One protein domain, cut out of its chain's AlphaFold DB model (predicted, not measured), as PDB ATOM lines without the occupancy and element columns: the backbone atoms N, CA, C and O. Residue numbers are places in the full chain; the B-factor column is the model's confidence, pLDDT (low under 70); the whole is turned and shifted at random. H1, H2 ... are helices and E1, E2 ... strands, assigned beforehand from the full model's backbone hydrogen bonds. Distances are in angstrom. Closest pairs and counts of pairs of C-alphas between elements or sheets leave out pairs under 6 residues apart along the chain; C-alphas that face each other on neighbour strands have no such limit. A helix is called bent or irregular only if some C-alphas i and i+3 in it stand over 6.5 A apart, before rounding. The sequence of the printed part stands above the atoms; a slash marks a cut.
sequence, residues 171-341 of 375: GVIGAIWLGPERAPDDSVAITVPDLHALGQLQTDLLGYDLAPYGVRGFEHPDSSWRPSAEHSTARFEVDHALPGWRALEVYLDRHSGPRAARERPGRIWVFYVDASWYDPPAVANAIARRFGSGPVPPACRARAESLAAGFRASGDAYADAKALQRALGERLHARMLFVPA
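AT A GLANCE: This is residues 171 to 341 of the 375 residues of an uncharacterized protein of Candidatus Eisenbacteria bacterium (UniProt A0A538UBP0). A strongly twisted five-stranded sheet, curled like part of a barrel, makes the core, with H1 set within its curl and H2 beside it at the edge strand E3. H3, on the opposite face, joins H4 and H6 in an up-and-down bundle, with H4 farther out than H3, H6 at the sheet's level and the short H5 beyond. The printed part has 171 residues, with six named helices and five named strands in the order E1, H1, E2, E3, H2, E4, H3, H4, H5, H6, E5. The sheet's order is E2, E5, E1, E4, E3, and it is mixed; the class is mixed, helices and strands. The whole is compact, with a radius of gyration of the C-alphas of 15.7 A, and rounded, with spans of 46 by 34 by 31 A.

IN THESE COORDINATES: In the sheet, E1 is residues 172 to 178, 18.9 A long, and begins at C-alpha 172 at (61.097, 72.956, 76.812). E4 is residues 267 to 273, 19.1 A, and E5 is residues 334 to 341, 21.4 A, ending at C-alpha 341 at (53.423, 66.441, 79.265). E2 is residues 210 to 212 and E3 residues 235 to 238. H1 is residues 192 to 204, 18.2 A, and H2 residues 245 to 255, 15.4 A. H3 is residues 280 to 293, 20.1 A. H4, the longest helix, is residues 298 to 313, 22.5 A, beginning at C-alpha 298 at (73.665, 89.989, 69.752). H5 is residues 315 to 318; it is only just irregular, with C-alphas 315 and 318 6.6 A apart. H6 is residues 321 to 332, 15.6 A.

HOW THE PARTS SIT: E1 and E4 are antiparallel at 154 degrees, with N 174 and O 271 within hydrogen-bond range at 2.9 A. E5 and E1 are antiparallel at 155 degrees, with N 175 and O 335 at 2.8 A. E2 and E5 are antiparallel at 134 degrees, with N 211 and O 339 at 2.8 A. E4 and E3 are parallel at 17 degrees, with N 268 and O 235 at 2.8 A. The pairing of E5 is staggered: residues 334 to 338 pair with E1 and 338 to 340 with E2. Helices on both faces of the sheet give three layers: H1 and H2 on the same face, at heights of 5.6 A and 5.7 A over the sheet, and H3 on the opposite face, at 8.7 A. E3, H2 and E4 form a strand-helix-strand unit, two parallel neighbour strands with a helix between them in the chain, and its crossover is left-handed. E1, H1 and E2 form a split unit, with E5 between its strands, and its crossover is right-handed. H1, with residues 197 to 201 alone, touches H2, closest at the C-alphas of Ala 197 and His 255, 5.5 A. H3 and H4 form a helical hairpin at a shallow tilt of 25 degrees, closest at the C-alphas of Ala 288 and Ala 304, 4.9 A. H6 touches H4 with residues 327 to 332 alone, closest at the C-alphas of Leu 332 and Cys 300, 6.2 A. H3 and H6 only just touch, with 3 pairs of C-alphas within 8 A, the closest those of Pro 280 and Ala 321, 5.7 A. H5 is close to but not clearly touching H4, with the C-alphas of Tyr 318 and Phe 311 5.9 A apart. In H2, H3, H4 and H6 every O i to N i+4 pair is within hydrogen-bond range, in H1 7 of 9, and H5 is too short for such a pair.

THE WHOLE: The two C-alphas farthest apart are those of Ala 261 and Gly 315, 48.7 A. The printed part has no cut. The links E1 to H1, E2 to E3 and H2 to E4 are long, with 13, 22 and 11 residues. The mean pLDDT of the printed part is 76.5, and it is under 70 at residues 180 to 193, 214 to 233, 256 to 265 and 314 to 319.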
ATOM      1  N   GLY A 171      61.268  68.728  74.460       86.19
ATOM      2  CA  GLY A 171      60.553  69.999  74.461       86.19
ATOM      3  C   GLY A 171      60.679  70.755  75.778       86.19
ATOM      4  O   GLY A 171      60.356  70.247  76.848       86.19
ATOM      5  N   VAL A 172      61.112  72.009  75.694       89.81
ATOM      6  CA  VAL A 172      61.097  72.956  76.812       89.81
ATOM      7  C   VAL A 172      60.555  74.286  76.313       89.81
ATOM      8  O   VAL A 172      61.041  74.834  75.323       89.81
ATOM      9  N   ILE A 173      59.560  74.812  77.020       91.69
ATOM     10  CA  ILE A 173      59.008  76.147  76.805       91.69
ATOM     11  C   ILE A 173      59.648  77.081  77.828       91.69
ATOM     12  O   ILE A 173      59.597  76.840  79.036       91.69
ATOM     13  N   GLY A 174      60.249  78.161  77.346       91.94
ATOM     14  CA  GLY A 174      60.831  79.212  78.168       91.94
ATOM     15  C   GLY A 174      60.340  80.594  77.768       91.94
ATOM     16  O   GLY A 174      59.641  80.767  76.777       91.94
ATOM     17  N   ALA A 175      60.719  81.597  78.548       91.75
ATOM     18  CA  ALA A 175      60.472  82.996  78.248       91.75
ATOM     19  C   ALA A 175      61.719  83.836  78.519       91.75
ATOM     20  O   ALA A 175      62.505  83.535  79.422       91.75
ATOM     21  N   ILE A 176      61.900  84.898  77.740       89.56
ATOM     22  CA  ILE A 176      62.964  85.886  77.916       89.56
ATOM     23  C   ILE A 176      62.407  87.296  77.747       89.56
ATOM     24  O   ILE A 176      61.602  87.564  76.855       89.56
ATOM     25  N   TRP A 177      62.863  88.213  78.597       85.38
ATOM     26  CA  TRP A 177      62.582  89.635  78.445       85.38
ATOM     27  C   TRP A 177      63.475  90.259  77.366       85.38
ATOM     28  O   TRP A 177      64.703  90.199  77.440       85.38
ATOM     29  N   LEU A 178      62.852  90.907  76.384       82.75
ATOM     30  CA  LEU A 178      63.494  91.681  75.329       82.75
ATOM     31  C   LEU A 178      63.065  93.144  75.473       82.75
ATOM     32  O   LEU A 178      62.085  93.595  74.887       82.75
ATOM     33  N   GLY A 179      63.798  93.895  76.280       74.50
ATOM     34  CA  GLY A 179      63.609  95.332  76.457       74.50
ATOM     35  C   GLY A 179      64.915  95.988  76.895       74.50
ATOM     36  O   GLY A 179      65.891  95.273  77.136       74.50
ATOM     37  N   PRO A 180      64.958  97.328  77.001       66.06
ATOM     38  CA  PRO A 180      66.108  98.013  77.585       66.06
ATOM     39  C   PRO A 180      66.406  97.424  78.971       66.06
ATOM     40  O   PRO A 180      65.475  97.079  79.708       66.06
ATOM     41  N   GLU A 181      67.697  97.238  79.271       55.84
ATOM     42  CA  GLU A 181      68.169  96.595  80.500       55.84
ATOM     43  C   GLU A 181      67.501  97.244  81.720       55.84
ATOM     44  O   GLU A 181      67.516  98.467  81.879       55.84
ATOM     45  N   ARG A 182      66.861  96.426  82.564       53.66
ATOM     46  CA  ARG A 182      66.388  96.892  83.871       53.66
ATOM     47  C   ARG A 182      67.604  97.262  84.714       53.66
ATOM     48  O   ARG A 182      68.651  96.627  84.599       53.66
ATOM     49  N   ALA A 183      67.455  98.271  85.569       40.81
ATOM     50  CA  ALA A 183      68.454  98.550  86.591       40.81
ATOM     51  C   ALA A 183      68.713  97.269  87.423       40.81
ATOM     52  O   ALA A 183      67.763  96.532  87.701       40.81
ATOM     53  N   PRO A 184      69.972  96.992  87.801       41.81
ATOM     54  CA  PRO A 184      70.416  95.704  88.346       41.81
ATOM     55  C   PRO A 184      69.786  95.277  89.686       41.81
ATOM     56  O   PRO A 184      69.994  94.137  90.093       41.81
ATOM     57  N   ASP A 185      69.001  96.132  90.346       42.00
ATOM     58  CA  ASP A 185      68.398  95.829  91.653       42.00
ATOM     59  C   ASP A 185      67.062  95.058  91.573       42.00
ATOM     60  O   ASP A 185      66.681  94.396  92.539       42.00
ATOM     61  N   ASP A 186      66.382  95.034  90.419       44.78
ATOM     62  CA  ASP A 186      65.162  94.231  90.233       44.78
ATOM     63  C   ASP A 186      65.512  92.842  89.683       44.78
ATOM     64  O   ASP A 186      65.462  92.564  88.482       44.78
ATOM     65  N   SER A 187      65.861  91.948  90.604       46.72
ATOM     66  CA  SER A 187      66.323  90.564  90.396       46.72
ATOM     67  C   SER A 187      65.390  89.610  89.614       46.72
ATOM     68  O   SER A 187      65.705  88.426  89.479       46.72
ATOM     69  N   VAL A 188      64.276  90.077  89.032       54.97
ATOM     70  CA  VAL A 188      63.401  89.248  88.184       54.97
ATOM     71  C   VAL A 188      62.931  90.023  86.950       54.97
ATOM     72  O   VAL A 188      62.033  90.858  87.020       54.97
ATOM     73  N   ALA A 189      63.518  89.734  85.786       60.44
ATOM     74  CA  ALA A 189      63.179  90.404  84.524       60.44
ATOM     75  C   ALA A 189      61.770  90.076  83.990       60.44
ATOM     76  O   ALA A 189      61.170  90.894  83.297       60.44
ATOM     77  N   ILE A 190      61.227  88.908  84.339       69.69
ATOM     78  CA  ILE A 190      59.844  88.505  84.055       69.69
ATOM     79  C   ILE A 190      59.040  88.732  85.333       69.69
ATOM     80  O   ILE A 190      59.367  88.162  86.372       69.69
ATOM     81  N   THR A 191      58.029  89.595  85.291       68.12
ATOM     82  CA  THR A 191      57.294  89.980  86.503       68.12
ATOM     83  C   THR A 191      56.297  88.902  86.933       68.12
ATOM     84  O   THR A 191      55.948  88.008  86.164       68.12
ATOM     85  N   VAL A 192      55.808  88.986  88.173       63.88
ATOM     86  CA  VAL A 192      54.764  88.082  88.685       63.88
ATOM     87  C   VAL A 192      53.477  88.119  87.834       63.88
ATOM     88  O   VAL A 192      52.983  87.041  87.512       63.88
ATOM     89  N   PRO A 193      52.955  89.285  87.391       64.62
ATOM     90  CA  PRO A 193      51.857  89.337  86.417       64.62
ATOM     91  C   PRO A 193      52.123  88.567  85.119       64.62
ATOM     92  O   PRO A 193      51.243  87.856  84.639       64.62
ATOM     93  N   ASP A 194      53.338  88.660  84.575       70.88
ATOM     94  CA  ASP A 194      53.702  87.940  83.351       70.88
ATOM     95  C   ASP A 194      53.707  86.420  83.596       70.88
ATOM     96  O   ASP A 194      53.208  85.647  82.780       70.88
ATOM     97  N   LEU A 195      54.215  85.984  84.756       72.94
ATOM     98  CA  LEU A 195      54.167  84.581  85.180       72.94
ATOM     99  C   LEU A 195      52.737  84.088  85.418       72.94
ATOM    100  O   LEU A 195      52.459  82.920  85.161       72.94
ATOM    101  N   HIS A 196      51.828  84.951  85.876       76.50
ATOM    102  CA  HIS A 196      50.417  84.608  86.021       76.50
ATOM    103  C   HIS A 196      49.760  84.359  84.658       76.50
ATOM    104  O   HIS A 196      49.121  83.327  84.488       76.50
ATOM    105  N   ALA A 197      49.960  85.243  83.672       77.88
ATOM    106  CA  ALA A 197      49.445  85.034  82.314       77.88
ATOM    107  C   ALA A 197      49.995  83.736  81.686       77.88
ATOM    108  O   ALA A 197      49.249  82.960  81.090       77.88
ATOM    109  N   LEU A 198      51.288  83.456  81.886       80.56
ATOM    110  CA  LEU A 198      51.920  82.201  81.464       80.56
ATOM    111  C   LEU A 198      51.384  80.977  82.227       80.56
ATOM    112  O   LEU A 198      51.289  79.899  81.651       80.56
ATOM    113  N   GLY A 199      51.022  81.132  83.501       79.38
ATOM    114  CA  GLY A 199      50.391  80.086  84.306       79.38
ATOM    115  C   GLY A 199      48.949  79.796  83.888       79.38
ATOM    116  O   GLY A 199      48.548  78.639  83.864       79.38
ATOM    117  N   GLN A 200      48.178  80.811  83.490       83.56
ATOM    118  CA  GLN A 200      46.802  80.620  83.012       83.56
ATOM    119  C   GLN A 200      46.734  79.803  81.719       83.56
ATOM    120  O   GLN A 200      45.799  79.029  81.540       83.56
ATOM    121  N   LEU A 201      47.760  79.885  80.867       83.62
ATOM    122  CA  LEU A 201      47.881  79.046  79.672       83.62
ATOM    123  C   LEU A 201      47.832  77.546  80.016       83.62
ATOM    124  O   LEU A 201      47.188  76.777  79.303       83.62
ATOM    125  N   GLN A 202      48.472  77.134  81.117       81.94
ATOM    126  CA  GLN A 202      48.435  75.747  81.583       81.94
ATOM    127  C   GLN A 202      47.009  75.320  81.952       81.94
ATOM    128  O   GLN A 202      46.614  74.200  81.638       81.94
ATOM    129  N   THR A 203      46.237  76.200  82.588       79.75
ATOM    130  CA  THR A 203      44.894  75.890  83.088       79.75
ATOM    131  C   THR A 203      43.834  75.945  81.990       79.75
ATOM    132  O   THR A 203      43.072  74.998  81.820       79.75
ATOM    133  N   ASP A 204      43.793  77.040  81.230       83.19
ATOM    134  CA  ASP A 204      42.663  77.358  80.352       83.19
ATOM    135  C   ASP A 204      42.788  76.715  78.969       83.19
ATOM    136  O   ASP A 204      41.778  76.370  78.358       83.19
ATOM    137  N   LEU A 205      44.016  76.591  78.449       84.00
ATOM    138  CA  LEU A 205      44.261  76.081  77.097       84.00
ATOM    139  C   LEU A 205      44.772  74.644  77.081       84.00
ATOM    140  O   LEU A 205      44.473  73.918  76.137       84.00
ATOM    141  N   LEU A 206      45.561  74.246  78.081       85.31
ATOM    142  CA  LEU A 206      46.271  72.964  78.058       85.31
ATOM    143  C   LEU A 206      45.842  71.988  79.155       85.31
ATOM    144  O   LEU A 206      46.414  70.909  79.245       85.31
ATOM    145  N   GLY A 207      44.847  72.333  79.978       81.62
ATOM    146  CA  GLY A 207      44.234  71.399  80.926       81.62
ATOM    147  C   GLY A 207      45.210  70.743  81.908       81.62
ATOM    148  O   GLY A 207      44.984  69.606  82.291       81.62
ATOM    149  N   TYR A 208      46.271  71.444  82.319       81.94
ATOM    150  CA  TYR A 208      47.379  70.949  83.151       81.94
ATOM    151  C   TYR A 208      48.410  70.037  82.469       81.94
ATOM    152  O   TYR A 208      49.321  69.552  83.139       81.94
ATOM    153  N   ASP A 209      48.392  69.925  81.141       86.12
ATOM    154  CA  ASP A 209      49.337  69.100  80.368       86.12
ATOM    155  C   ASP A 209      50.721  69.754  80.153       86.12
ATOM    156  O   ASP A 209      51.498  69.399  79.263       86.12
ATOM    157  N   LEU A 210      51.053  70.743  80.980       85.25
ATOM    158  CA  LEU A 210      52.382  71.330  81.064       85.25
ATOM    159  C   LEU A 210      52.981  71.009  82.428       85.25
ATOM    160  O   LEU A 210      52.516  71.496  83.456       85.25
ATOM    161  N   ALA A 211      54.047  70.215  82.437       80.88
ATOM    162  CA  ALA A 211      54.830  70.000  83.637       80.88
ATOM    163  C   ALA A 211      55.787  71.188  83.826       80.88
ATOM    164  O   ALA A 211      56.436  71.612  82.878       80.88
ATOM    165  N   PRO A 212      55.931  71.747  85.024       80.56
ATOM    166  CA  PRO A 212      56.892  72.816  85.250       80.56
ATOM    167  C   PRO A 212      58.335  72.332  85.142       80.56
ATOM    168  O   PRO A 212      58.685  71.244  85.602       80.56
ATOM    169  N   TYR A 213      59.200  73.167  84.570       79.38
ATOM    170  CA  TYR A 213      60.597  72.796  84.375       79.38
ATOM    171  C   TYR A 213      61.365  72.711  85.708       79.38
ATOM    172  O   TYR A 213      61.360  73.646  86.510       79.38
ATOM    173  N   GLY A 214      62.089  71.607  85.922       64.12
ATOM    174  CA  GLY A 214      63.040  71.458  87.032       64.12
ATOM    175  C   GLY A 214      62.427  71.185  88.411       64.12
ATOM    176  O   GLY A 214      63.167  71.164  89.394       64.12
ATOM    177  N   VAL A 215      61.113  70.949  88.507       55.28
ATOM    178  CA  VAL A 215      60.436  70.614  89.769       55.28
ATOM    179  C   VAL A 215      59.778  69.235  89.663       55.28
ATOM    180  O   VAL A 215      58.836  69.044  88.899       55.28
ATOM    181  N   ARG A 216      60.225  68.264  90.472       42.88
ATOM    182  CA  ARG A 216      59.399  67.088  90.796       42.88
ATOM    183  C   ARG A 216      58.324  67.544  91.792       42.88
ATOM    184  O   ARG A 216      58.613  67.642  92.977       42.88
ATOM    185  N   GLY A 217      57.117  67.836  91.300       34.03
ATOM    186  CA  GLY A 217      55.968  68.287  92.100       34.03
ATOM    187  C   GLY A 217      55.889  69.809  92.218       34.03
ATOM    188  O   GLY A 217      56.598  70.407  93.016       34.03
ATOM    189  N   PHE A 218      55.046  70.448  91.406       34.12
ATOM    190  CA  PHE A 218      54.884  71.900  91.434       34.12
ATOM    191  C   PHE A 218      54.254  72.363  92.748       34.12
ATOM    192  O   PHE A 218      53.147  71.942  93.082       34.12
ATOM    193  N   GLU A 219      54.908  73.290  93.438       30.33
ATOM    194  CA  GLU A 219      54.193  74.225  94.299       30.33
ATOM    195  C   GLU A 219      53.662  75.338  93.395       30.33
ATOM    196  O   GLU A 219      54.425  76.099  92.794       30.33
ATOM    197  N   HIS A 220      52.337  75.380  93.252       34.94
ATOM    198  CA  HIS A 220      51.644  76.496  92.624       34.94
ATOM    199  C   HIS A 220      52.093  77.796  93.314       34.94
ATOM    200  O   HIS A 220      52.158  77.821  94.546       34.94
ATOM    201  N   PRO A 221      52.375  78.892  92.584       35.12
ATOM    202  CA  PRO A 221      52.442  80.195  93.226       35.12
ATOM    203  C   PRO A 221      51.110  80.430  93.943       35.12
ATOM    204  O   PRO A 221      50.043  80.262  93.349       35.12
ATOM    205  N   ASP A 222      51.205  80.735  95.235       33.34
ATOM    206  CA  ASP A 222      50.094  80.814  96.176       33.34
ATOM    207  C   ASP A 222      48.924  81.622  95.581       33.34
ATOM    208  O   ASP A 222      49.091  82.769  95.152       33.34
ATOM    209  N   SER A 223      47.727  81.030  95.534       36.50
ATOM    210  CA  SER A 223      46.531  81.578  94.865       36.50
ATOM    211  C   SER A 223      45.947  82.831  95.541       36.50
ATOM    212  O   SER A 223      44.832  83.254  95.240       36.50
ATOM    213  N   SER A 224      46.667  83.414  96.498       33.03
ATOM    214  CA  SER A 224      46.250  84.547  97.323       33.03
ATOM    215  C   SER A 224      46.723  85.907  96.793       33.03
ATOM    216  O   SER A 224      46.377  86.943  97.368       33.03
ATOM    217  N   TRP A 225      47.485  85.951  95.693       37.91
ATOM    218  CA  TRP A 225      48.095  87.193  95.220       37.91
ATOM    219  C   TRP A 225      47.177  88.028  94.313       37.91
ATOM    220  O   TRP A 225      46.615  87.544  93.332       37.91
ATOM    221  N   ARG A 226      47.058  89.325  94.624       34.81
ATOM    222  CA  ARG A 226      46.338  90.314  93.810       34.81
ATOM    223  C   ARG A 226      47.325  91.120  92.957       34.81
ATOM    224  O   ARG A 226      48.294  91.632  93.521       34.81
ATOM    225  N   PRO A 227      47.060  91.332  91.654       40.84
ATOM    226  CA  PRO A 227      47.874  92.210  90.822       40.84
ATOM    227  C   PRO A 227      47.923  93.629  91.393       40.84
ATOM    228  O   PRO A 227      46.888  94.274  91.554       40.84
ATOM    229  N   SER A 228      49.124  94.135  91.678       38.66
ATOM    230  CA  SER A 228      49.321  95.577  91.850       38.66
ATOM    231  C   SER A 228      49.132  96.255  90.490       38.66
ATOM    232  O   SER A 228      49.834  95.932  89.530       38.66
ATOM    233  N   ALA A 229      48.196  97.205  90.422       42.44
ATOM    234  CA  ALA A 229      47.817  97.952  89.221       42.44
ATOM    235  C   ALA A 229      48.941  98.835  88.626       42.44
ATOM    236  O   ALA A 229      48.736  99.481  87.601       42.44
ATOM    237  N   GLU A 230      50.124  98.877  89.244       46.69
ATOM    238  CA  GLU A 230      51.231  99.760  88.847       46.69
ATOM    239  C   GLU A 230      52.241  99.117  87.879       46.69
ATOM    240  O   GLU A 230      53.137  99.792  87.358       46.69
ATOM    241  N   HIS A 231      52.096  97.828  87.567       50.91
ATOM    242  CA  HIS A 231      52.993  97.136  86.644       50.91
ATOM    243  C   HIS A 231      52.405  97.136  85.230       50.91
ATOM    244  O   HIS A 231      51.492  96.378  84.922       50.91
ATOM    245  N   SER A 232      52.944  97.988  84.350       52.53
ATOM    246  CA  SER A 232      52.698  97.856  82.908       52.53
ATOM    247  C   SER A 232      53.261  96.523  82.427       52.53
ATOM    248  O   SER A 232      54.436  96.223  82.656       52.53
ATOM    249  N   THR A 233      52.399  95.764  81.768       62.81
ATOM    250  CA  THR A 233      52.652  94.418  81.272       62.81
ATOM    251  C   THR A 233      53.351  94.429  79.923       62.81
ATOM    252  O   THR A 233      53.216  95.371  79.133       62.81
ATOM    253  N   ALA A 234      54.165  93.401  79.697       70.12
ATOM    254  CA  ALA A 234      54.893  93.225  78.451       70.12
ATOM    255  C   ALA A 234      53.940  92.878  77.303       70.12
ATOM    256  O   ALA A 234      52.892  92.272  77.515       70.12
ATOM    257  N   ARG A 235      54.344  93.176  76.066       83.19
ATOM    258  CA  ARG A 235      53.769  92.499  74.896       83.19
ATOM    259  C   ARG A 235      54.360  91.096  74.787       83.19
ATOM    260  O   ARG A 235      55.578  90.962  74.923       83.19
ATOM    261  N   PHE A 236      53.544  90.093  74.488       88.00
ATOM    262  CA  PHE A 236      54.040  88.748  74.216       88.00
ATOM    263  C   PHE A 236      54.345  88.563  72.724       88.00
ATOM    264  O   PHE A 236      53.594  88.998  71.854       88.00
ATOM    265  N   GLU A 237      55.473  87.920  72.438       92.44
ATOM    266  CA  GLU A 237      55.789  87.317  71.142       92.44
ATOM    267  C   GLU A 237      56.021  85.826  71.383       92.44
ATOM    268  O   GLU A 237      56.749  85.455  72.306       92.44
ATOM    269  N   VAL A 238      55.414  84.961  70.579       93.44
ATOM    270  CA  VAL A 238      55.563  83.510  70.700       93.44
ATOM    271  C   VAL A 238      56.370  83.009  69.520       93.44
ATOM    272  O   VAL A 238      56.143  83.351  68.364       93.44
ATOM    273  N   ASP A 239      57.357  82.192  69.829       92.62
ATOM    274  CA  ASP A 239      58.208  81.529  68.868       92.62
ATOM    275  C   ASP A 239      57.405  80.736  67.826       92.62
ATOM    276  O   ASP A 239      56.604  79.870  68.163       92.62
ATOM    277  N   HIS A 240      57.673  81.008  66.545       90.88
ATOM    278  CA  HIS A 240      57.025  80.352  65.408       90.88
ATOM    279  C   HIS A 240      57.330  78.849  65.295       90.88
ATOM    280  O   HIS A 240      56.709  78.170  64.484       90.88
ATOM    281  N   ALA A 241      58.286  78.329  66.071       86.88
ATOM    282  CA  ALA A 241      58.475  76.891  66.231       86.88
ATOM    283  C   ALA A 241      57.272  76.223  66.924       86.88
ATOM    284  O   ALA A 241      57.084  75.020  66.779       86.88
ATOM    285  N   LEU A 242      56.451  76.991  67.654       89.88
ATOM    286  CA  LEU A 242      55.175  76.519  68.180       89.88
ATOM    287  C   LEU A 242      54.094  76.640  67.091       89.88
ATOM    288  O   LEU A 242      53.863  77.742  66.588       89.88
ATOM    289  N   PRO A 243      53.373  75.562  66.740       90.50
ATOM    290  CA  PRO A 243      52.422  75.586  65.622       90.50
ATOM    291  C   PRO A 243      51.272  76.573  65.848       90.50
ATOM    292  O   PRO A 243      50.839  77.275  64.935       90.50
ATOM    293  N   GLY A 244      50.813  76.678  67.098       91.44
ATOM    294  CA  GLY A 244      49.755  77.580  67.530       91.44
ATOM    295  C   GLY A 244      50.219  78.988  67.900       91.44
ATOM    296  O   GLY A 244      49.453  79.693  68.556       91.44
ATOM    297  N   TRP A 245      51.432  79.420  67.522       94.19
ATOM    298  CA  TRP A 245      52.048  80.662  68.018       94.19
ATOM    299  C   TRP A 245      51.114  81.883  67.984       94.19
ATOM    300  O   TRP A 245      51.001  82.581  68.985       94.19
ATOM    301  N   ARG A 246      50.357  82.102  66.896       94.25
ATOM    302  CA  ARG A 246      49.400  83.228  66.791       94.25
ATOM    303  C   ARG A 246      48.294  83.165  67.836       94.25
ATOM    304  O   ARG A 246      47.919  84.185  68.404       94.25
ATOM    305  N   ALA A 247      47.730  81.978  68.049       92.75
ATOM    306  CA  ALA A 247      46.661  81.786  69.022       92.75
ATOM    307  C   ALA A 247      47.190  81.987  70.448       92.75
ATOM    308  O   ALA A 247      46.532  82.640  71.256       92.75
ATOM    309  N   LEU A 248      48.404  81.497  70.717       92.44
ATOM    310  CA  LEU A 248      49.092  81.674  71.994       92.44
ATOM    311  C   LEU A 248      49.418  83.151  72.263       92.44
ATOM    312  O   LEU A 248      49.128  83.632  73.353       92.44
ATOM    313  N   GLU A 249      49.933  83.898  71.279       91.75
ATOM    314  CA  GLU A 249      50.171  85.348  71.401       91.75
ATOM    315  C   GLU A 249      48.890  86.102  71.740       91.75
ATOM    316  O   GLU A 249      48.852  86.864  72.704       91.75
ATOM    317  N   VAL A 250      47.819  85.868  70.973       90.12
ATOM    318  CA  VAL A 250      46.526  86.527  71.191       90.12
ATOM    319  C   VAL A 250      45.968  86.196  72.573       90.12
ATOM    320  O   VAL A 250      45.398  87.073  73.223       90.12
ATOM    321  N   TYR A 251      46.112  84.950  73.028       90.06
ATOM    322  CA  TYR A 251      45.684  84.548  74.363       90.06
ATOM    323  C   TYR A 251      46.501  85.264  75.447       90.06
ATOM    324  O   TYR A 251      45.911  85.891  76.326       90.06
ATOM    325  N   LEU A 252      47.833  85.236  75.366       87.75
ATOM    326  CA  LEU A 252      48.714  85.854  76.360       87.75
ATOM    327  C   LEU A 252      48.494  87.372  76.437       87.75
ATOM    328  O   LEU A 252      48.301  87.908  77.528       87.75
ATOM    329  N   ASP A 253      48.408  88.059  75.297       84.00
ATOM    330  CA  ASP A 253      48.160  89.505  75.245       84.00
ATOM    331  C   ASP A 253      46.806  89.893  75.875       84.00
ATOM    332  O   ASP A 253      46.698  90.957  76.485       84.00
ATOM    333  N   ARG A 254      45.772  89.041  75.777       83.31
ATOM    334  CA  ARG A 254      44.468  89.277  76.435       83.31
ATOM    335  C   ARG A 254      44.531  89.138  77.956       83.31
ATOM    336  O   ARG A 254      43.818  89.855  78.652       83.31
ATOM    337  N   HIS A 255      45.366  88.232  78.460       78.69
ATOM    338  CA  HIS A 255      45.488  87.935  79.894       78.69
ATOM    339  C   HIS A 255      46.528  88.809  80.603       78.69
ATOM    340  O   HIS A 255      46.627  88.808  81.827       78.69
ATOM    341  N   SER A 256      47.244  89.635  79.845       69.88
ATOM    342  CA  SER A 256      48.280  90.535  80.346       69.88
ATOM    343  C   SER A 256      47.732  91.858  80.903       69.88
ATOM    344  O   SER A 256      48.465  92.826  81.011       69.88
ATOM    345  N   GLY A 257      46.459  91.957  81.291       64.50
ATOM    346  CA  GLY A 257      45.891  93.178  81.887       64.50
ATOM    347  C   GLY A 257      45.860  94.415  80.957       64.50
ATOM    348  O   GLY A 257      46.284  94.369  79.801       64.50
ATOM    349  N   PRO A 258      45.299  95.547  81.425       58.03
ATOM    350  CA  PRO A 258      45.162  96.754  80.613       58.03
ATOM    351  C   PRO A 258      46.524  97.397  80.314       58.03
ATOM    352  O   PRO A 258      47.297  97.711  81.219       58.03
ATOM    353  N   ARG A 259      46.793  97.656  79.027       57.53
ATOM    354  CA  ARG A 259      47.981  98.397  78.580       57.53
ATOM    355  C   ARG A 259      47.961  99.798  79.191       57.53
ATOM    356  O   ARG A 259      47.084 100.600  78.873       57.53
ATOM    357  N   ALA A 260      48.936 100.121  80.036       49.72
ATOM    358  CA  ALA A 260      49.147 101.511  80.423       49.72
ATOM    359  C   ALA A 260      49.478 102.320  79.158       49.72
ATOM    360  O   ALA A 260      50.323 101.912  78.365       49.72
ATOM    361  N   ALA A 261      48.850 103.484  78.982       45.16
ATOM    362  CA  ALA A 261      49.030 104.373  77.826       45.16
ATOM    363  C   ALA A 261      50.467 104.923  77.647       45.16
ATOM    364  O   ALA A 261      50.725 105.702  76.735       45.16
ATOM    365  N   ARG A 262      51.409 104.536  78.516       47.91
ATOM    366  CA  ARG A 262      52.836 104.803  78.352       47.91
ATOM    367  C   ARG A 262      53.491 103.592  77.706       47.91
ATOM    368  O   ARG A 262      53.629 102.555  78.347       47.91
ATOM    369  N   GLU A 263      53.899 103.774  76.455       50.47
ATOM    370  CA  GLU A 263      54.798 102.908  75.696       50.47
ATOM    371  C   GLU A 263      55.968 102.438  76.577       50.47
ATOM    372  O   GLU A 263      56.964 103.138  76.755       50.47
ATOM    373  N   ARG A 264      55.856 101.246  77.170       55.31
ATOM    374  CA  ARG A 264      57.034 100.520  77.641       55.31
ATOM    375  C   ARG A 264      57.534  99.682  76.460       55.31
ATOM    376  O   ARG A 264      56.771  98.867  75.951       55.31
ATOM    377  N   PRO A 265      58.790  99.845  76.011       62.12
ATOM    378  CA  PRO A 265      59.294  99.215  74.785       62.12
ATOM    379  C   PRO A 265      59.688  97.736  74.947       62.12
ATOM    380  O   PRO A 265      60.306  97.167  74.053       62.12
ATOM    381  N   GLY A 266      59.404  97.116  76.095       74.81
ATOM    382  CA  GLY A 266      59.809  95.742  76.371       74.81
ATOM    383  C   GLY A 266      58.760  94.717  75.955       74.81
ATOM    384  O   GLY A 266      57.561  94.919  76.151       74.81
ATOM    385  N   ARG A 267      59.225  93.597  75.411       85.31
ATOM    386  CA  ARG A 267      58.403  92.440  75.045       85.31
ATOM    387  C   ARG A 267      58.940  91.178  75.707       85.31
ATOM    388  O   ARG A 267      60.139  91.071  75.946       85.31
ATOM    389  N   ILE A 268      58.069  90.219  75.984       88.00
ATOM    390  CA  ILE A 268      58.455  88.879  76.423       88.00
ATOM    391  C   ILE A 268      58.382  87.964  75.216       88.00
ATOM    392  O   ILE A 268      57.327  87.824  74.606       88.00
ATOM    393  N   TRP A 269      59.505  87.336  74.886       92.50
ATOM    394  CA  TRP A 269      59.533  86.298  73.871       92.50
ATOM    395  C   TRP A 269      59.427  84.929  74.538       92.50
ATOM    396  O   TRP A 269      60.311  84.540  75.306       92.50
ATOM    397  N   VAL A 270      58.331  84.222  74.270       93.50
ATOM    398  CA  VAL A 270      58.106  82.835  74.679       93.50
ATOM    399  C   VAL A 270      58.723  81.938  73.619       93.50
ATOM    400  O   VAL A 270      58.302  81.974  72.467       93.50
ATOM    401  N   PHE A 271      59.726  81.153  73.995       93.31
ATOM    402  CA  PHE A 271      60.492  80.317  73.080       93.31
ATOM    403  C   PHE A 271      60.311  78.832  73.363       93.31
ATOM    404  O   PHE A 271      60.077  78.427  74.502       93.31
ATOM    405  N   TYR A 272      60.466  78.026  72.316       92.44
ATOM    406  CA  TYR A 272      60.464  76.572  72.403       92.44
ATOM    407  C   TYR A 272      61.819  76.026  71.962       92.44
ATOM    408  O   TYR A 272      62.405  76.482  70.976       92.44
ATOM    409  N   VAL A 273      62.326  75.042  72.698       91.31
ATOM    410  CA  VAL A 273      63.502  74.272  72.297       91.31
ATOM    411  C   VAL A 273      63.191  72.788  72.335       91.31
ATOM    412  O   VAL A 273      62.729  72.265  73.347       91.31
ATOM    413  N   ASP A 274      63.485  72.109  71.234       87.88
ATOM    414  CA  ASP A 274      63.433  70.655  71.162       87.88
ATOM    415  C   ASP A 274      64.738  70.074  71.725       87.88
ATOM    416  O   ASP A 274      65.799  70.099  71.091       87.88
ATOM    417  N   ALA A 275      64.679  69.672  72.992       88.06
ATOM    418  CA  ALA A 275      65.766  69.034  73.717       88.06
ATOM    419  C   ALA A 275      65.208  68.173  74.848       88.06
ATOM    420  O   ALA A 275      64.138  68.468  75.390       88.06
ATOM    421  N   SER A 276      65.971  67.154  75.245       85.00
ATOM    422  CA  SER A 276      65.640  66.357  76.418       85.00
ATOM    423  C   SER A 276      65.749  67.185  77.686       85.00
ATOM    424  O   SER A 276      66.833  67.603  78.078       85.00
ATOM    425  N   TRP A 277      64.612  67.428  78.334       83.81
ATOM    426  CA  TRP A 277      64.518  68.353  79.464       83.81
ATOM    427  C   TRP A 277      65.336  67.907  80.689       83.81
ATOM    428  O   TRP A 277      65.744  68.754  81.485       83.81
ATOM    429  N   TYR A 278      65.606  66.603  80.811       82.94
ATOM    430  CA  TYR A 278      66.443  65.986  81.845       82.94
ATOM    431  C   TYR A 278      67.951  65.991  81.521       82.94
ATOM    432  O   TYR A 278      68.739  65.498  82.323       82.94
ATOM    433  N   ASP A 279      68.360  66.541  80.374       86.38
ATOM    434  CA  ASP A 279      69.757  66.740  79.975       86.38
ATOM    435  C   ASP A 279      70.044  68.255  79.890       86.38
ATOM    436  O   ASP A 279      69.872  68.877  78.834       86.38
ATOM    437  N   PRO A 280      70.444  68.902  81.007       88.25
ATOM    438  CA  PRO A 280      70.703  70.339  81.024       88.25
ATOM    439  C   PRO A 280      71.736  70.802  79.978       88.25
ATOM    440  O   PRO A 280      71.488  71.827  79.336       88.25
ATOM    441  N   PRO A 281      72.848  70.079  79.717       89.62
ATOM    442  CA  PRO A 281      73.716  70.371  78.577       89.62
ATOM    443  C   PRO A 281      72.993  70.390  77.222       89.62
ATOM    444  O   PRO A 281      73.214  71.315  76.430       89.62
ATOM    445  N   ALA A 282      72.127  69.416  76.925       90.00
ATOM    446  CA  ALA A 282      71.352  69.416  75.681       90.00
ATOM    447  C   ALA A 282      70.410  70.627  75.592       90.00
ATOM    448  O   ALA A 282      70.378  71.297  74.553       90.00
ATOM    449  N   VAL A 283      69.716  70.961  76.685       91.38
ATOM    450  CA  VAL A 283      68.826  72.134  76.760       91.38
ATOM    451  C   VAL A 283      69.609  73.433  76.554       91.38
ATOM    452  O   VAL A 283      69.227  74.252  75.718       91.38
ATOM    453  N   ALA A 284      70.746  73.615  77.233       92.31
ATOM    454  CA  ALA A 284      71.593  74.800  77.081       92.31
ATOM    455  C   ALA A 284      72.076  74.982  75.631       92.31
ATOM    456  O   ALA A 284      72.029  76.087  75.081       92.31
ATOM    457  N   ASN A 285      72.494  73.891  74.979       92.88
ATOM    458  CA  ASN A 285      72.885  73.911  73.570       92.88
ATOM    459  C   ASN A 285      71.708  74.266  72.649       92.88
ATOM    460  O   ASN A 285      71.884  75.030  71.697       92.88
ATOM    461  N   ALA A 286      70.515  73.731  72.913       93.31
ATOM    462  CA  ALA A 286      69.326  74.033  72.126       93.31
ATOM    463  C   ALA A 286      68.894  75.500  72.276       93.31
ATOM    464  O   ALA A 286      68.600  76.143  71.269       93.31
ATOM    465  N   ILE A 287      68.970  76.062  73.488       94.12
ATOM    466  CA  ILE A 287      68.744  77.492  73.744       94.12
ATOM    467  C   ILE A 287      69.740  78.341  72.956       94.12
ATOM    468  O   ILE A 287      69.322  79.254  72.249       94.12
ATOM    469  N   ALA A 288      71.039  78.028  73.006       94.62
ATOM    470  CA  ALA A 288      72.051  78.774  72.255       94.62
ATOM    471  C   ALA A 288      71.776  78.764  70.739       94.62
ATOM    472  O   ALA A 288      71.788  79.820  70.105       94.62
ATOM    473  N   ARG A 289      71.439  77.599  70.164       94.25
ATOM    474  CA  ARG A 289      71.048  77.488  68.745       94.25
ATOM    475  C   ARG A 289      69.795  78.305  68.427       94.25
ATOM    476  O   ARG A 289      69.753  79.017  67.419       94.25
ATOM    477  N   ARG A 290      68.771  78.222  69.282       94.06
ATOM    478  CA  ARG A 290      67.511  78.945  69.079       94.06
ATOM    479  C   ARG A 290      67.716  80.451  69.175       94.06
ATOM    480  O   ARG A 290      67.221  81.187  68.333       94.06
ATOM    481  N   PHE A 291      68.515  80.913  70.130       93.88
ATOM    482  CA  PHE A 291      68.849  82.325  70.298       93.88
ATOM    483  C   PHE A 291      69.707  82.842  69.134       93.88
ATOM    484  O   PHE A 291      69.498  83.962  68.677       93.88
ATOM    485  N   GLY A 292      70.599  82.017  68.578       91.12
ATOM    486  CA  GLY A 292      71.358  82.358  67.370       91.12
ATOM    487  C   GLY A 292      70.478  82.692  66.156       91.12
ATOM    488  O   GLY A 292      70.824  83.577  65.375       91.12
ATOM    489  N   SER A 293      69.320  82.033  66.034       88.44
ATOM    490  CA  SER A 293      68.348  82.216  64.940       88.44
ATOM    491  C   SER A 293      67.128  83.075  65.308       88.44
ATOM    492  O   SER A 293      66.308  83.376  64.443       88.44
ATOM    493  N   GLY A 294      66.990  83.460  66.577       88.75
ATOM    494  CA  GLY A 294      65.814  84.140  67.115       88.75
ATOM    495  C   GLY A 294      65.917  85.673  67.149       88.75
ATOM    496  O   GLY A 294      66.965  86.259  66.849       88.75
ATOM    497  N   PRO A 295      64.845  86.354  67.593       89.75
ATOM    498  CA  PRO A 295      64.750  87.814  67.660       89.75
ATOM    499  C   PRO A 295      65.491  88.422  68.870       89.75
ATOM    500  O   PRO A 295      65.133  89.501  69.347       89.75
ATOM    501  N   VAL A 296      66.515  87.739  69.393       88.62
ATOM    502  CA  VAL A 296      67.285  88.180  70.565       88.62
ATOM    503  C   VAL A 296      68.483  89.061  70.169       88.62
ATOM    504  O   VAL A 296      69.104  88.809  69.126       88.62
ATOM    505  N   PRO A 297      68.865  90.059  70.993       88.56
ATOM    506  CA  PRO A 297      70.021  90.920  70.734       88.56
ATOM    507  C   PRO A 297      71.354  90.153  70.644       88.56
ATOM    508  O   PRO A 297      71.519  89.151  71.348       88.56
ATOM    509  N   PRO A 298      72.358  90.647  69.886       89.38
ATOM    510  CA  PRO A 298      73.665  89.989  69.752       89.38
ATOM    511  C   PRO A 298      74.360  89.693  71.089       89.38
ATOM    512  O   PRO A 298      74.922  88.616  71.268       89.38
ATOM    513  N   ALA A 299      74.253  90.599  72.066       87.44
ATOM    514  CA  ALA A 299      74.800  90.387  73.405       87.44
ATOM    515  C   ALA A 299      74.133  89.206  74.139       87.44
ATOM    516  O   ALA A 299      74.797  88.463  74.858       87.44
ATOM    517  N   CYS A 300      72.825  88.992  73.956       87.94
ATOM    518  CA  CYS A 300      72.132  87.821  74.501       87.94
ATOM    519  C   CYS A 300      72.571  86.531  73.796       87.94
ATOM    520  O   CYS A 300      72.761  85.519  74.464       87.94
ATOM    521  N   ARG A 301      72.805  86.574  72.476       92.31
ATOM    522  CA  ARG A 301      73.326  85.424  71.710       92.31
ATOM    523  C   ARG A 301      74.697  84.992  72.222       92.31
ATOM    524  O   ARG A 301      74.860  83.840  72.605       92.31
ATOM    525  N   ALA A 302      75.633  85.934  72.345       91.50
ATOM    526  CA  ALA A 302      76.978  85.661  72.854       91.50
ATOM    527  C   ALA A 302      76.959  85.092  74.287       91.50
ATOM    528  O   ALA A 302      77.691  84.156  74.611       91.50
ATOM    529  N   ARG A 303      76.076  85.612  75.153       92.38
ATOM    530  CA  ARG A 303      75.879  85.077  76.510       92.38
ATOM    531  C   ARG A 303      75.312  83.653  76.496       92.38
ATOM    532  O   ARG A 303      75.762  82.834  77.295       92.38
ATOM    533  N   ALA A 304      74.386  83.339  75.590       92.19
ATOM    534  CA  ALA A 304      73.816  82.000  75.451       92.19
ATOM    535  C   ALA A 304      74.837  80.992  74.898       92.19
ATOM    536  O   ALA A 304      74.940  79.878  75.407       92.19
ATOM    537  N   GLU A 305      75.655  81.390  73.923       94.44
ATOM    538  CA  GLU A 305      76.764  80.576  73.413       94.44
ATOM    539  C   GLU A 305      77.815  80.300  74.494       94.44
ATOM    540  O   GLU A 305      78.249  79.159  74.662       94.44
ATOM    541  N   SER A 306      78.179  81.321  75.277       92.50
ATOM    542  CA  SER A 306      79.084  81.174  76.421       92.50
ATOM    543  C   SER A 306      78.508  80.251  77.498       92.50
ATOM    544  O   SER A 306      79.241  79.448  78.074       92.50
ATOM    545  N   LEU A 307      77.200  80.333  77.765       90.50
ATOM    546  CA  LEU A 307      76.511  79.421  78.677       90.50
ATOM    547  C   LEU A 307      76.602  77.974  78.181       90.50
ATOM    548  O   LEU A 307      77.060  77.109  78.924       90.50
ATOM    549  N   ALA A 308      76.243  77.719  76.921       91.38
ATOM    550  CA  ALA A 308      76.335  76.390  76.321       91.38
ATOM    551  C   ALA A 308      77.775  75.848  76.323       91.38
ATOM    552  O   ALA A 308      77.995  74.672  76.611       91.38
ATOM    553  N   ALA A 309      78.774  76.694  76.054       90.44
ATOM    554  CA  ALA A 309      80.181  76.311  76.134       90.44
ATOM    555  C   ALA A 309      80.606  75.931  77.562       90.44
ATOM    556  O   ALA A 309      81.311  74.938  77.731       90.44
ATOM    557  N   GLY A 310      80.138  76.664  78.577       88.00
ATOM    558  CA  GLY A 310      80.374  76.340  79.987       88.00
ATOM    559  C   GLY A 310      79.811  74.973  80.374       88.00
ATOM    560  O   GLY A 310      80.536  74.148  80.919       88.00
ATOM    561  N   PHE A 311      78.565  74.678  79.990       84.94
ATOM    562  CA  PHE A 311      77.939  73.370  80.242       84.94
ATOM    563  C   PHE A 311      78.681  72.208  79.564       84.94
ATOM    564  O   PHE A 311      78.699  71.104  80.096       84.94
ATOM    565  N   ARG A 312      79.333  72.444  78.418       83.00
ATOM    566  CA  ARG A 312      80.186  71.432  77.770       83.00
ATOM    567  C   ARG A 312      81.530  71.241  78.475       83.00
ATOM    568  O   ARG A 312      82.044  70.129  78.496       83.00
ATOM    569  N   ALA A 313      82.121  72.315  78.995       82.75
ATOM    570  CA  ALA A 313      83.474  72.299  79.554       82.75
ATOM    571  C   ALA A 313      83.529  71.843  81.020       82.75
ATOM    572  O   ALA A 313      84.538  71.296  81.456       82.75
ATOM    573  N   SER A 314      82.473  72.098  81.790       68.81
ATOM    574  CA  SER A 314      82.502  72.010  83.253       68.81
ATOM    575  C   SER A 314      82.070  70.663  83.847       68.81
ATOM    576  O   SER A 314      82.072  70.540  85.072       68.81
ATOM    577  N   GLY A 315      81.723  69.657  83.035       67.88
ATOM    578  CA  GLY A 315      81.280  68.349  83.539       67.88
ATOM    579  C   GLY A 315      80.143  68.469  84.569       67.88
ATOM    580  O   GLY A 315      79.179  69.202  84.346       67.88
ATOM    581  N   ASP A 316      80.286  67.801  85.718       60.31
ATOM    582  CA  ASP A 316      79.247  67.670  86.756       60.31
ATOM    583  C   ASP A 316      78.805  68.988  87.426       60.31
ATOM    584  O   ASP A 316      77.708  69.059  87.980       60.31
ATOM    585  N   ALA A 317      79.603  70.065  87.360       56.38
ATOM    586  CA  ALA A 317      79.306  71.330  88.052       56.38
ATOM    587  C   ALA A 317      78.025  72.037  87.551       56.38
ATOM    588  O   ALA A 317      77.513  72.944  88.209       56.38
ATOM    589  N   TYR A 318      77.502  71.608  86.400       60.59
ATOM    590  CA  TYR A 318      76.274  72.102  85.778       60.59
ATOM    591  C   TYR A 318      75.268  70.975  85.472       60.59
ATOM    592  O   TYR A 318      74.395  71.128  84.618       60.59
ATOM    593  N   ALA A 319      75.367  69.837  86.165       65.44
ATOM    594  CA  ALA A 319      74.582  68.643  85.850       65.44
ATOM    595  C   ALA A 319      73.093  68.720  86.231       65.44
ATOM    596  O   ALA A 319      72.337  67.828  85.853       65.44
ATOM    597  N   ASP A 320      72.650  69.751  86.961       78.38
ATOM    598  CA  ASP A 320      71.258  69.852  87.405       78.38
ATOM    599  C   ASP A 320      70.456  70.972  86.706       78.38
ATOM    600  O   ASP A 320      70.962  72.024  86.293       78.38
ATOM    601  N   ALA A 321      69.150  70.733  86.582       81.56
ATOM    602  CA  ALA A 321      68.187  71.648  85.972       81.56
ATOM    603  C   ALA A 321      68.088  73.003  86.707       81.56
ATOM    604  O   ALA A 321      67.790  74.029  86.092       81.56
ATOM    605  N   LYS A 322      68.362  73.034  88.016       83.44
ATOM    606  CA  LYS A 322      68.289  74.232  88.864       83.44
ATOM    607  C   LYS A 322      69.475  75.167  88.615       83.44
ATOM    608  O   LYS A 322      69.301  76.385  88.616       83.44
ATOM    609  N   ALA A 323      70.661  74.622  88.366       84.38
ATOM    610  CA  ALA A 323      71.867  75.338  87.988       84.38
ATOM    611  C   ALA A 323      71.690  75.988  86.615       84.38
ATOM    612  O   ALA A 323      71.994  77.173  86.463       84.38
ATOM    613  N   LEU A 324      71.110  75.262  85.649       87.19
ATOM    614  CA  LEU A 324      70.734  75.839  84.358       87.19
ATOM    615  C   LEU A 324      69.708  76.961  84.528       87.19
ATOM    616  O   LEU A 324      69.923  78.067  84.037       87.19
ATOM    617  N   GLN A 325      68.637  76.718  85.282       87.06
ATOM    618  CA  GLN A 325      67.596  77.710  85.547       87.06
ATOM    619  C   GLN A 325      68.150  78.989  86.204       87.06
ATOM    620  O   GLN A 325      67.759  80.095  85.823       87.06
ATOM    621  N   ARG A 326      69.088  78.858  87.153       84.00
ATOM    622  CA  ARG A 326      69.781  79.990  87.786       84.00
ATOM    623  C   ARG A 326      70.637  80.756  86.778       84.00
ATOM    624  O   ARG A 326      70.500  81.970  86.660       84.00
ATOM    625  N   ALA A 327      71.459  80.046  86.008       85.94
ATOM    626  CA  ALA A 327      72.349  80.658  85.027       85.94
ATOM    627  C   ALA A 327      71.583  81.384  83.906       85.94
ATOM    628  O   ALA A 327      72.018  82.445  83.460       85.94
ATOM    629  N   LEU A 328      70.430  80.860  83.471       86.31
ATOM    630  CA  LEU A 328      69.537  81.547  82.529       86.31
ATOM    631  C   LEU A 328      68.977  82.849  83.119       86.31
ATOM    632  O   LEU A 328      68.960  83.871  82.431       86.31
ATOM    633  N   GLY A 329      68.561  82.830  84.387       82.88
ATOM    634  CA  GLY A 329      68.044  84.016  85.069       82.88
ATOM    635  C   GLY A 329      69.103  85.109  85.213       82.88
ATOM    636  O   GLY A 329      68.878  86.243  84.796       82.88
ATOM    637  N   GLU A 330      70.277  84.744  85.732       82.12
ATOM    638  CA  GLU A 330      71.384  85.669  86.010       82.12
ATOM    639  C   GLU A 330      72.032  86.218  84.735       82.12
ATOM    640  O   GLU A 330      72.350  87.402  84.653       82.12
ATOM    641  N   ARG A 331      72.250  85.365  83.724       84.56
ATOM    642  CA  ARG A 331      73.041  85.742  82.544       84.56
ATOM    643  C   ARG A 331      72.189  86.210  81.379       84.56
ATOM    644  O   ARG A 331      72.680  86.993  80.570       84.56
ATOM    645  N   LEU A 332      70.961  85.718  81.247       83.88
ATOM    646  CA  LEU A 332      70.129  85.943  80.063       83.88
ATOM    647  C   LEU A 332      68.790  86.601  80.369       83.88
ATOM    648  O   LEU A 332      68.081  86.922  79.421       83.88
ATOM    649  N   HIS A 333      68.438  86.801  81.645       83.75
ATOM    650  CA  HIS A 333      67.099  87.251  82.027       83.75
ATOM    651  C   HIS A 333      65.998  86.351  81.437       83.75
ATOM    652  O   HIS A 333      64.917  86.812  81.060       83.75
ATOM    653  N   ALA A 334      66.308  85.057  81.332       86.44
ATOM    654  CA  ALA A 334      65.451  84.034  80.762       86.44
ATOM    655  C   ALA A 334      65.026  83.027  81.831       86.44
ATOM    656  O   ALA A 334      65.730  82.798  82.819       86.44
ATOM    657  N   ARG A 335      63.876  82.393  81.620       88.44
ATOM    658  CA  ARG A 335      63.328  81.374  82.512       88.44
ATOM    659  C   ARG A 335      62.760  80.217  81.711       88.44
ATOM    660  O   ARG A 335      62.014  80.451  80.768       88.44
ATOM    661  N   MET A 336      63.083  78.983  82.094       88.81
ATOM    662  CA  MET A 336      62.336  77.822  81.622       88.81
ATOM    663  C   MET A 336      61.059  77.731  82.446       88.81
ATOM    664  O   MET A 336      61.072  77.921  83.665       88.81
ATOM    665  N   LEU A 337      59.949  77.532  81.755       87.62
ATOM    666  CA  LEU A 337      58.622  77.556  82.347       87.62
ATOM    667  C   LEU A 337      58.099  76.134  82.442       87.62
ATOM    668  O   LEU A 337      57.814  75.652  83.537       87.62
ATOM    669  N   PHE A 338      58.045  75.451  81.299       87.88
ATOM    670  CA  PHE A 338      57.300  74.213  81.163       87.88
ATOM    671  C   PHE A 338      58.008  73.184  80.282       87.88
ATOM    672  O   PHE A 338      58.823  73.512  79.420       87.88
ATOM    673  N   VAL A 339      57.625  71.938  80.493       87.50
ATOM    674  CA  VAL A 339      57.903  70.751  79.699       87.50
ATOM    675  C   VAL A 339      56.540  70.211  79.250       87.50
ATOM    676  O   VAL A 339      55.664  70.018  80.099       87.50
ATOM    677  N   PRO A 340      56.322  69.984  77.945       87.50
ATOM    678  CA  PRO A 340      55.109  69.346  77.448       87.50
ATOM    679  C   PRO A 340      54.919  67.963  78.082       87.50
ATOM    680  O   PRO A 340      55.850  67.152  78.131       87.50
ATOM    681  N   ALA A 341      53.720  67.687  78.584       84.44
ATOM    682  CA  ALA A 341      53.423  66.441  79.265       84.44
ATOM    683  C   ALA A 341      52.157  65.809  78.683       84.44
ATOM    684  O   ALA A 341      51.084  66.394  78.723       84.44
TER     685      ALA A 341